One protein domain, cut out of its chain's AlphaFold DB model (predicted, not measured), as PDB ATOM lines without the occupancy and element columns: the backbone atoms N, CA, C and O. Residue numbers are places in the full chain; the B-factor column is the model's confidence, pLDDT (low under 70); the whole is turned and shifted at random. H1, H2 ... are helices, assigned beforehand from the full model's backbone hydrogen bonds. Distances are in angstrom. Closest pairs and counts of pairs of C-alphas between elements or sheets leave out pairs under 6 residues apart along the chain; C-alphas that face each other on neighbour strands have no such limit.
ATOM      1  N   SER A   5       1.683 -84.788  13.791       87.88
ATOM      2  CA  SER A   5       1.070 -85.136  12.506       87.88
ATOM      3  C   SER A   5      -0.445 -84.911  12.478       87.88
ATOM      4  O   SER A   5      -0.992 -84.550  11.440       87.88
ATOM      5  N   GLU A   6      -1.140 -85.076  13.608       92.25
ATOM      6  CA  GLU A   6      -2.568 -84.735  13.699       92.25
ATOM      7  C   GLU A   6      -2.797 -83.218  13.601       92.25
ATOM      8  O   GLU A   6      -3.775 -82.783  12.991       92.25
ATOM      9  N   ILE A   7      -1.890 -82.408  14.157       91.31
ATOM     10  CA  ILE A   7      -1.952 -80.942  14.050       91.31
ATOM     11  C   ILE A   7      -1.722 -80.508  12.600       91.31
ATOM     12  O   ILE A   7      -2.507 -79.721  12.074       91.31
ATOM     13  N   GLU A   8      -0.694 -81.044  11.937       90.88
ATOM     14  CA  GLU A   8      -0.401 -80.744  10.528       90.88
ATOM     15  C   GLU A   8      -1.579 -81.108   9.617       90.88
ATOM     16  O   GLU A   8      -2.035 -80.271   8.837       90.88
ATOM     17  N   SER A   9      -2.150 -82.300   9.808       91.00
ATOM     18  CA  SER A   9      -3.346 -82.751   9.090       91.00
ATOM     19  C   SER A   9      -4.542 -81.817   9.308       91.00
ATOM     20  O   SER A   9      -5.199 -81.404   8.353       91.00
ATOM     21  N   THR A  10      -4.785 -81.396  10.554       94.44
ATOM     22  CA  THR A  10      -5.873 -80.454  10.869       94.44
ATOM     23  C   THR A  10      -5.680 -79.118  10.149       94.44
ATOM     24  O   THR A  10      -6.614 -78.604   9.541       94.44
ATOM     25  N   MET A  11      -4.457 -78.578  10.153       94.12
ATOM     26  CA  MET A  11      -4.150 -77.316   9.472       94.12
ATOM     27  C   MET A  11      -4.335 -77.408   7.955       94.12
ATOM     28  O   MET A  11      -4.791 -76.442   7.340       94.12
ATOM     29  N   GLN A  12      -3.981 -78.545   7.347       94.25
ATOM     30  CA  GLN A  12      -4.215 -78.779   5.926       94.25
ATOM     31  C   GLN A  12      -5.716 -78.834   5.617       94.25
ATOM     32  O   GLN A  12      -6.169 -78.137   4.712       94.25
ATOM     33  N   ILE A  13      -6.502 -79.575   6.404       94.56
ATOM     34  CA  ILE A  13      -7.962 -79.660   6.231       94.56
ATOM     35  C   ILE A  13      -8.606 -78.273   6.360       94.56
ATOM     36  O   ILE A  13      -9.429 -77.883   5.536       94.56
ATOM     37  N   GLU A  14      -8.213 -77.484   7.360       96.12
ATOM     38  CA  GLU A  14      -8.708 -76.114   7.526       96.12
ATOM     39  C   GLU A  14      -8.315 -75.192   6.368       96.12
ATOM     40  O   GLU A  14      -9.019 -74.224   6.069       96.12
ATOM     41  N   PHE A  15      -7.167 -75.432   5.740       96.19
ATOM     42  CA  PHE A  15      -6.749 -74.703   4.549       96.19
ATOM     43  C   PHE A  15      -7.601 -75.085   3.331       96.19
ATOM     44  O   PHE A  15      -8.123 -74.185   2.674       96.19
ATOM     45  N   GLU A  16      -7.822 -76.382   3.094       95.56
ATOM     46  CA  GLU A  16      -8.711 -76.894   2.040       95.56
ATOM     47  C   GLU A  16     -10.128 -76.316   2.178       95.56
ATOM     48  O   GLU A  16     -10.639 -75.689   1.249       95.56
ATOM     49  N   LEU A  17     -10.720 -76.396   3.374       95.12
ATOM     50  CA  LEU A  17     -12.058 -75.858   3.648       95.12
ATOM     51  C   LEU A  17     -12.148 -74.343   3.430       95.12
ATOM     52  O   LEU A  17     -13.158 -73.841   2.937       95.12
ATOM     53  N   ARG A  18     -11.100 -73.590   3.792       94.81
ATOM     54  CA  ARG A  18     -11.060 -72.136   3.568       94.81
ATOM     55  C   ARG A  18     -11.010 -71.778   2.091       94.81
ATOM     56  O   ARG A  18     -11.577 -70.747   1.731       94.81
ATOM     57  N   LEU A  19     -10.340 -72.586   1.270       95.44
ATOM     58  CA  LEU A  19     -10.296 -72.406  -0.179       95.44
ATOM     59  C   LEU A  19     -11.637 -72.774  -0.820       95.44
ATOM     60  O   LEU A  19     -12.164 -71.983  -1.592       95.44
ATOM     61  N   GLU A  20     -12.239 -73.903  -0.448       93.00
ATOM     62  CA  GLU A  20     -13.554 -74.316  -0.968       93.00
ATOM     63  C   GLU A  20     -14.697 -73.355  -0.611       93.00
ATOM     64  O   GLU A  20     -15.737 -73.342  -1.274       93.00
ATOM     65  N   ALA A  21     -14.531 -72.568   0.453       93.62
ATOM     66  CA  ALA A  21     -15.473 -71.526   0.840       93.62
ATOM     67  C   ALA A  21     -15.353 -70.245  -0.007       93.62
ATOM     68  O   ALA A  21     -16.226 -69.382   0.088       93.62
ATOM     69  N   GLN A  22     -14.284 -70.091  -0.795       94.81
ATOM     70  CA  GLN A  22     -14.110 -68.942  -1.681       94.81
ATOM     71  C   GLN A  22     -14.918 -69.098  -2.967       94.81
ATOM     72  O   GLN A  22     -15.195 -70.199  -3.443       94.81
ATOM     73  N   GLU A  23     -15.243 -67.961  -3.574       93.00
ATOM     74  CA  GLU A  23     -15.816 -67.946  -4.911       93.00
ATOM     75  C   GLU A  23     -14.771 -68.315  -5.969       93.00
ATOM     76  O   GLU A  23     -13.570 -68.069  -5.833       93.00
ATOM     77  N   GLU A  24     -15.259 -68.846  -7.085       93.75
ATOM     78  CA  GLU A  24     -14.450 -69.260  -8.230       93.75
ATOM     79  C   GLU A  24     -13.512 -68.147  -8.738       93.75
ATOM     80  O   GLU A  24     -12.356 -68.405  -9.071       93.75
ATOM     81  N   ALA A  25     -13.987 -66.897  -8.770       93.38
ATOM     82  CA  ALA A  25     -13.192 -65.744  -9.197       93.38
ATOM     83  C   ALA A  25     -12.013 -65.467  -8.251       93.38
ATOM     84  O   ALA A  25     -10.899 -65.224  -8.713       93.38
ATOM     85  N   VAL A  26     -12.241 -65.576  -6.940       94.56
ATOM     86  CA  VAL A  26     -11.215 -65.361  -5.910       94.56
ATOM     87  C   VAL A  26     -10.151 -66.455  -5.975       94.56
ATOM     88  O   VAL A  26      -8.961 -66.167  -5.883       94.56
ATOM     89  N   LEU A  27     -10.551 -67.711  -6.190       94.56
ATOM     90  CA  LEU A  27      -9.604 -68.820  -6.337       94.56
ATOM     91  C   LEU A  27      -8.702 -68.656  -7.564       94.56
ATOM     92  O   LEU A  27      -7.504 -68.920  -7.478       94.56
ATOM     93  N   ARG A  28      -9.245 -68.169  -8.688       94.94
ATOM     94  CA  ARG A  28      -8.432 -67.840  -9.869       94.94
ATOM     95  C   ARG A  28      -7.430 -66.731  -9.575       94.94
ATOM     96  O   ARG A  28      -6.257 -66.884  -9.896       94.94
ATOM     97  N   GLU A  29      -7.868 -65.661  -8.918       95.31
ATOM     98  CA  GLU A  29      -6.984 -64.558  -8.534       95.31
ATOM     99  C   GLU A  29      -5.861 -65.025  -7.586       95.31
ATOM    100  O   GLU A  29      -4.704 -64.631  -7.742       95.31
ATOM    101  N   LEU A  30      -6.170 -65.908  -6.631       94.38
ATOM    102  CA  LEU A  30      -5.176 -66.479  -5.718       94.38
ATOM    103  C   LEU A  30      -4.137 -67.343  -6.444       94.38
ATOM    104  O   LEU A  30      -2.958 -67.297  -6.086       94.38
ATOM    105  N   LEU A  31      -4.540 -68.101  -7.467       94.81
ATOM    106  CA  LEU A  31      -3.619 -68.899  -8.287       94.81
ATOM    107  C   LEU A  31      -2.670 -68.027  -9.122       94.81
ATOM    108  O   LEU A  31      -1.519 -68.407  -9.340       94.81
ATOM    109  N   GLU A  32      -3.112 -66.839  -9.539       96.25
ATOM    110  CA  GLU A  32      -2.261 -65.847 -10.208       96.25
ATOM    111  C   GLU A  32      -1.313 -65.125  -9.234       96.25
ATOM    112  O   GLU A  32      -0.280 -64.588  -9.645       96.25
ATOM    113  N   GLN A  33      -1.617 -65.151  -7.932       94.88
ATOM    114  CA  GLN A  33      -0.863 -64.477  -6.874       94.88
ATOM    115  C   GLN A  33      -0.260 -65.477  -5.870       94.88
ATOM    116  O   GLN A  33      -0.675 -65.527  -4.704       94.88
ATOM    117  N   PRO A  34       0.798 -66.223  -6.251       90.25
ATOM    118  CA  PRO A  34       1.373 -67.282  -5.415       90.25
ATOM    119  C   PRO A  34       1.849 -66.788  -4.042       90.25
ATOM    120  O   PRO A  34       1.786 -67.523  -3.060       90.25
ATOM    121  N   ALA A  35       2.272 -65.525  -3.935       93.69
ATOM    122  CA  ALA A  35       2.665 -64.928  -2.660       93.69
ATOM    123  C   ALA A  35       1.489 -64.783  -1.677       93.69
ATOM    124  O   ALA A  35       1.676 -64.967  -0.475       93.69
ATOM    125  N   LEU A  36       0.287 -64.456  -2.161       93.75
ATOM    126  CA  LEU A  36      -0.904 -64.374  -1.311       93.75
ATOM    127  C   LEU A  36      -1.357 -65.766  -0.890       93.75
ATOM    128  O   LEU A  36      -1.582 -65.998   0.298       93.75
ATOM    129  N   LEU A  37      -1.390 -66.698  -1.842       93.62
ATOM    130  CA  LEU A  37      -1.747 -68.084  -1.576       93.62
ATOM    131  C   LEU A  37      -0.811 -68.713  -0.526       93.62
ATOM    132  O   LEU A  37      -1.273 -69.317   0.442       93.62
ATOM    133  N   ARG A  38       0.503 -68.471  -0.634       93.94
ATOM    134  CA  ARG A  38       1.490 -68.958   0.340       93.94
ATOM    135  C   ARG A  38       1.293 -68.380   1.742       93.94
ATOM    136  O   ARG A  38       1.515 -69.088   2.718       93.94
ATOM    137  N   ARG A  39       0.852 -67.124   1.875       93.81
ATOM    138  CA  ARG A  39       0.587 -66.502   3.191       93.81
ATOM    139  C   ARG A  39      -0.604 -67.125   3.918       93.81
ATOM    140  O   ARG A  39      -0.683 -67.012   5.138       93.81
ATOM    141  N   MET A  40      -1.525 -67.745   3.184       92.19
ATOM    142  CA  MET A  40      -2.698 -68.417   3.746       92.19
ATOM    143  C   MET A  40      -2.426 -69.880   4.110       92.19
ATOM    144  O   MET A  40      -3.123 -70.436   4.965       92.19
ATOM    145  N   ALA A  41      -1.434 -70.487   3.460       95.00
ATOM    146  CA  ALA A  41      -1.122 -71.899   3.580       95.00
ATOM    147  C   ALA A  41      -0.380 -72.260   4.882       95.00
ATOM    148  O   ALA A  41       0.411 -71.466   5.401       95.00
ATOM    149  N   PRO A  42      -0.571 -73.489   5.393       94.25
ATOM    150  CA  PRO A  42       0.270 -74.055   6.438       94.25
ATOM    151  C   PRO A  42       1.754 -74.061   6.048       94.25
ATOM    152  O   PRO A  42       2.124 -74.437   4.936       94.25
ATOM    153  N   GLY A  43       2.623 -73.689   6.992       92.88
ATOM    154  CA  GLY A  43       4.059 -73.543   6.728       92.88
ATOM    155  C   GLY A  43       4.784 -74.846   6.372       92.88
ATOM    156  O   GLY A  43       5.824 -74.781   5.720       92.88
ATOM    157  N   HIS A  44       4.237 -76.000   6.767       92.31
ATOM    158  CA  HIS A  44       4.810 -77.319   6.482       92.31
ATOM    159  C   HIS A  44       4.582 -77.781   5.035       92.31
ATOM    160  O   HIS A  44       5.320 -78.639   4.564       92.31
ATOM    161  N   LEU A  45       3.604 -77.202   4.328       94.06
ATOM    162  CA  LEU A  45       3.364 -77.508   2.920       94.06
ATOM    163  C   LEU A  45       4.389 -76.801   2.034       94.06
ATOM    164  O   LEU A  45       4.809 -75.673   2.320       94.06
ATOM    165  N   THR A  46       4.750 -77.444   0.935       95.44
ATOM    166  CA  THR A  46       5.544 -76.871  -0.152       95.44
ATOM    167  C   THR A  46       4.688 -75.992  -1.064       95.44
ATOM    168  O   THR A  46       3.463 -76.093  -1.082       95.44
ATOM    169  N   ASP A  47       5.319 -75.115  -1.848       94.38
ATOM    170  CA  ASP A  47       4.588 -74.248  -2.785       94.38
ATOM    171  C   ASP A  47       3.817 -75.047  -3.854       94.38
ATOM    172  O   ASP A  47       2.750 -74.616  -4.293       94.38
ATOM    173  N   ASP A  48       4.336 -76.216  -4.245       95.56
ATOM    174  CA  ASP A  48       3.686 -77.130  -5.192       95.56
ATOM    175  C   ASP A  48       2.428 -77.763  -4.586       95.56
ATOM    176  O   ASP A  48       1.355 -77.685  -5.179       95.56
ATOM    177  N   GLU A  49       2.518 -78.277  -3.354       95.62
ATOM    178  CA  GLU A  49       1.361 -78.821  -2.628       95.62
ATOM    179  C   GLU A  49       0.284 -77.755  -2.415       95.62
ATOM    180  O   GLU A  49      -0.902 -78.002  -2.630       95.62
ATOM    181  N   VAL A  50       0.692 -76.541  -2.044       96.62
ATOM    182  CA  VAL A  50      -0.219 -75.406  -1.864       96.62
ATOM    183  C   VAL A  50      -0.945 -75.063  -3.164       96.62
ATOM    184  O   VAL A  50      -2.156 -74.834  -3.148       96.62
ATOM    185  N   ARG A  51      -0.225 -75.048  -4.291       95.62
ATOM    186  CA  ARG A  51      -0.821 -74.825  -5.610       95.62
ATOM    187  C   ARG A  51      -1.784 -75.949  -5.982       95.62
ATOM    188  O   ARG A  51      -2.910 -75.653  -6.362       95.62
ATOM    189  N   ALA A  52      -1.375 -77.206  -5.830       96.44
ATOM    190  CA  ALA A  52      -2.199 -78.363  -6.164       96.44
ATOM    191  C   ALA A  52      -3.512 -78.379  -5.367       96.44
ATOM    192  O   ALA A  52      -4.581 -78.645  -5.920       96.44
ATOM    193  N   ILE A  53      -3.454 -78.028  -4.079       96.31
ATOM    194  CA  ILE A  53      -4.641 -77.898  -3.232       96.31
ATOM    195  C   ILE A  53      -5.565 -76.779  -3.740       96.31
ATOM    196  O   ILE A  53      -6.776 -76.977  -3.837       96.31
ATOM    197  N   ALA A  54      -5.016 -75.617  -4.101       96.25
ATOM    198  CA  ALA A  54      -5.805 -74.502  -4.627       96.25
ATOM    199  C   ALA A  54      -6.439 -74.803  -5.996       96.25
ATOM    200  O   ALA A  54      -7.599 -74.461  -6.225       96.25
ATOM    201  N   GLU A  55      -5.716 -75.480  -6.890       96.88
ATOM    202  CA  GLU A  55      -6.236 -75.931  -8.187       96.88
ATOM    203  C   GLU A  55      -7.367 -76.949  -8.016       96.88
ATOM    204  O   GLU A  55      -8.403 -76.841  -8.678       96.88
ATOM    205  N   LYS A  56      -7.208 -77.898  -7.085       96.81
ATOM    206  CA  LYS A  56      -8.259 -78.856  -6.730       96.81
ATOM    207  C   LYS A  56      -9.506 -78.141  -6.203       96.81
ATOM    208  O   LYS A  56     -10.598 -78.398  -6.702       96.81
ATOM    209  N   ALA A  57      -9.345 -77.202  -5.269       95.69
ATOM    210  CA  ALA A  57     -10.463 -76.432  -4.728       95.69
ATOM    211  C   ALA A  57     -11.206 -75.646  -5.824       95.69
ATOM    212  O   ALA A  57     -12.436 -75.631  -5.851       95.69
ATOM    213  N   LEU A  58     -10.477 -75.046  -6.774       96.38
ATOM    214  CA  LEU A  58     -11.085 -74.382  -7.928       96.38
ATOM    215  C   LEU A  58     -11.905 -75.365  -8.772       96.38
ATOM    216  O   LEU A  58     -13.038 -75.053  -9.138       96.38
ATOM    217  N   ALA A  59     -11.358 -76.544  -9.072       95.25
ATOM    218  CA  ALA A  59     -12.064 -77.564  -9.840       95.25
ATOM    219  C   ALA A  59     -13.357 -78.022  -9.141       95.25
ATOM    220  O   ALA A  59     -14.399 -78.127  -9.792       95.25
ATOM    221  N   ASP A  60     -13.314 -78.221  -7.823       93.31
ATOM    222  CA  ASP A  60     -14.473 -78.636  -7.027       93.31
ATOM    223  C   ASP A  60     -15.562 -77.549  -6.977       93.31
ATOM    224  O   ASP A  60     -16.752 -77.851  -7.133       93.31
ATOM    225  N   VAL A  61     -15.182 -76.274  -6.834       93.31
ATOM    226  CA  VAL A  61     -16.121 -75.139  -6.879       93.31
ATOM    227  C   VAL A  61     -16.763 -75.010  -8.262       93.31
ATOM    228  O   VAL A  61     -17.987 -74.893  -8.359       93.31
ATOM    229  N   VAL A  62     -15.974 -75.105  -9.338       94.00
ATOM    230  CA  VAL A  62     -16.482 -75.075 -10.722       94.00
ATOM    231  C   VAL A  62     -17.469 -76.222 -10.960       94.00
ATOM    232  O   VAL A  62     -18.557 -76.007 -11.497       94.00
ATOM    233  N   ALA A  63     -17.123 -77.440 -10.535       93.06
ATOM    234  CA  ALA A  63     -17.990 -78.605 -10.681       93.06
ATOM    235  C   ALA A  63     -19.310 -78.435  -9.913       93.06
ATOM    236  O   ALA A  63     -20.382 -78.747 -10.438       93.06
ATOM    237  N   ARG A  64     -19.251 -77.882  -8.696       90.00
ATOM    238  CA  ARG A  64     -20.430 -77.577  -7.876       90.00
ATOM    239  C   ARG A  64     -21.326 -76.530  -8.538       90.00
ATOM    240  O   ARG A  64     -22.538 -76.728  -8.593       90.00
ATOM    241  N   ASN A  65     -20.745 -75.461  -9.078       88.50
ATOM    242  CA  ASN A  65     -21.477 -74.416  -9.793       88.50
ATOM    243  C   ASN A  65     -22.158 -74.970 -11.050       88.50
ATOM    244  O   ASN A  65     -23.334 -74.697 -11.289       88.50
ATOM    245  N   ALA A  66     -21.455 -75.806 -11.818       88.56
ATOM    246  CA  ALA A  66     -22.016 -76.472 -12.988       88.56
ATOM    247  C   ALA A  66     -23.174 -77.415 -12.612       88.56
ATOM    248  O   ALA A  66     -24.218 -77.402 -13.264       88.56
ATOM    249  N   ALA A  67     -23.027 -78.191 -11.534       88.06
ATOM    250  CA  ALA A  67     -24.086 -79.062 -11.030       88.06
ATOM    251  C   ALA A  67     -25.307 -78.265 -10.545       88.06
ATOM    252  O   ALA A  67     -26.443 -78.637 -10.842       88.06
ATOM    253  N   ALA A  68     -25.090 -77.144  -9.852       85.19
ATOM    254  CA  ALA A  68     -26.158 -76.247  -9.419       85.19
ATOM    255  C   ALA A  68     -26.889 -75.614 -10.614       85.19
ATOM    256  O   ALA A  68     -28.118 -75.571 -10.625       85.19
ATOM    257  N   ALA A  69     -26.157 -75.189 -11.648       84.06
ATOM    258  CA  ALA A  69     -26.735 -74.659 -12.880       84.06
ATOM    259  C   ALA A  69     -27.557 -75.720 -13.633       84.06
ATOM    260  O   ALA A  69     -28.664 -75.438 -14.086       84.06
ATOM    261  N   ALA A  70     -27.063 -76.958 -13.709       83.00
ATOM    262  CA  ALA A  70     -27.798 -78.076 -14.297       83.00
ATOM    263  C   ALA A  70     -29.075 -78.409 -13.507       83.00
ATOM    264  O   ALA A  70     -30.125 -78.649 -14.101       83.00
ATOM    265  N   ALA A  71     -29.017 -78.381 -12.173       77.56
ATOM    266  CA  ALA A  71     -30.190 -78.579 -11.325       77.56
ATOM    267  C   ALA A  71     -31.218 -77.449 -11.496       77.56
ATOM    268  O   ALA A  71     -32.413 -77.722 -11.594       77.56
ATOM    269  N   ALA A  72     -30.766 -76.195 -11.597       76.38
ATOM    270  CA  ALA A  72     -31.633 -75.053 -11.873       76.38
ATOM    271  C   ALA A  72     -32.323 -75.178 -13.242       76.38
ATOM    272  O   ALA A  72     -33.525 -74.946 -13.336       76.38
ATOM    273  N   ALA A  73     -31.608 -75.643 -14.270       75.31
ATOM    274  CA  ALA A  73     -32.173 -75.886 -15.600       75.31
ATOM    275  C   ALA A  73     -33.233 -77.004 -15.624       75.31
ATOM    276  O   ALA A  73     -34.138 -76.977 -16.452       75.31
ATOM    277  N   LEU A  74     -33.146 -77.980 -14.714       69.88
ATOM    278  CA  LEU A  74     -34.154 -79.036 -14.550       69.88
ATOM    279  C   LEU A  74     -35.382 -78.574 -13.745       69.88
ATOM    280  O   LEU A  74     -36.446 -79.184 -13.846       69.88
ATOM    281  N   LEU A  75     -35.226 -77.527 -12.931       63.38
ATOM    282  CA  LEU A  75     -36.279 -76.930 -12.107       63.38
ATOM    283  C   LEU A  75     -37.004 -75.773 -12.801       63.38
ATOM    284  O   LEU A  75     -38.102 -75.425 -12.366       63.38
ATOM    285  N   GLU A  76     -36.452 -75.205 -13.877       55.34
ATOM    286  CA  GLU A  76     -37.238 -74.385 -14.797       55.34
ATOM    287  C   GLU A  76     -38.276 -75.287 -15.487       55.34
ATOM    288  O   GLU A  76     -37.909 -76.139 -16.303       55.34
TER     289      GLU A  76
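What this domain is: This is residues 5 to 76 of the 101 residues of an uncharacterized protein of Azohydromonas caseinilytica (UniProt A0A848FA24). One long helix, H4, is the spine of the model, and three shorter helices, H1, H2 and H3, lie over one side of its first part, while residues 66 to 76 stick out as a bare arm. H2 runs back alongside H4, H3 stands crosswise near its beginning, and H1 meets it with its last residues and slants away. The printed part has 72 residues, with four named helices in the order H1, H2, H3, H4 and no named strand: all helix. It is loose, with a radius of gyration of the C-alphas of 14.1 A, and flat, spanning 47 by 28 by 15 A.

Where its parts are: H4, residues 47 to 75, measures 42.0 A from C-alpha 47 at (4.588, -74.248, -2.785) to C-alpha 75 at (-36.279, -76.930, -12.107). H1, residues 5 to 20, begins at C-alpha 5 (1.070, -85.136, 12.506) and measures 22.6 A. H2 is residues 24 to 32, 12.8 A, and H3 residues 34 to 40, 10.1 A.

How they stand to each other: H4 is the hub, touching three helices. Its residues 51 to 62 touch H2 at a shallow tilt of 20 degrees, opposite ways; the closest C-alphas, of Leu 27 and Leu 58, are 6.0 A apart. Residues 16 to 20 of H1 touch residues 53 to 61 of H4 at a steep tilt of 44 degrees, the same way, with the C-alphas of Glu 20 and Ala 57 closest at 5.3 A. Residues 47 to 51 of H4 touch H3, about perpendicular at 85 degrees; the closest C-alphas, of Arg 38 and Asp 47, are 6.9 A apart. H2 and H3 only just touch, only at the corner by their link, with 3 pairs of C-alphas within 8 A, the closest those of Leu 30 and Leu 37 at 5.6 A. In H1, H2, H3 and H4 every O i to N i+4 pair is within hydrogen-bond range.

The domain as a whole: The C-alphas of Ser 5 and Glu 76, the two farthest apart, are 48.3 A apart. Without the free residues 66 to 76 the body spans 33 by 23 by 14 A. The printed part has no cut, and no link is long. Mean pLDDT of the printed part is 91.5; residues 74 to 76 are under 70.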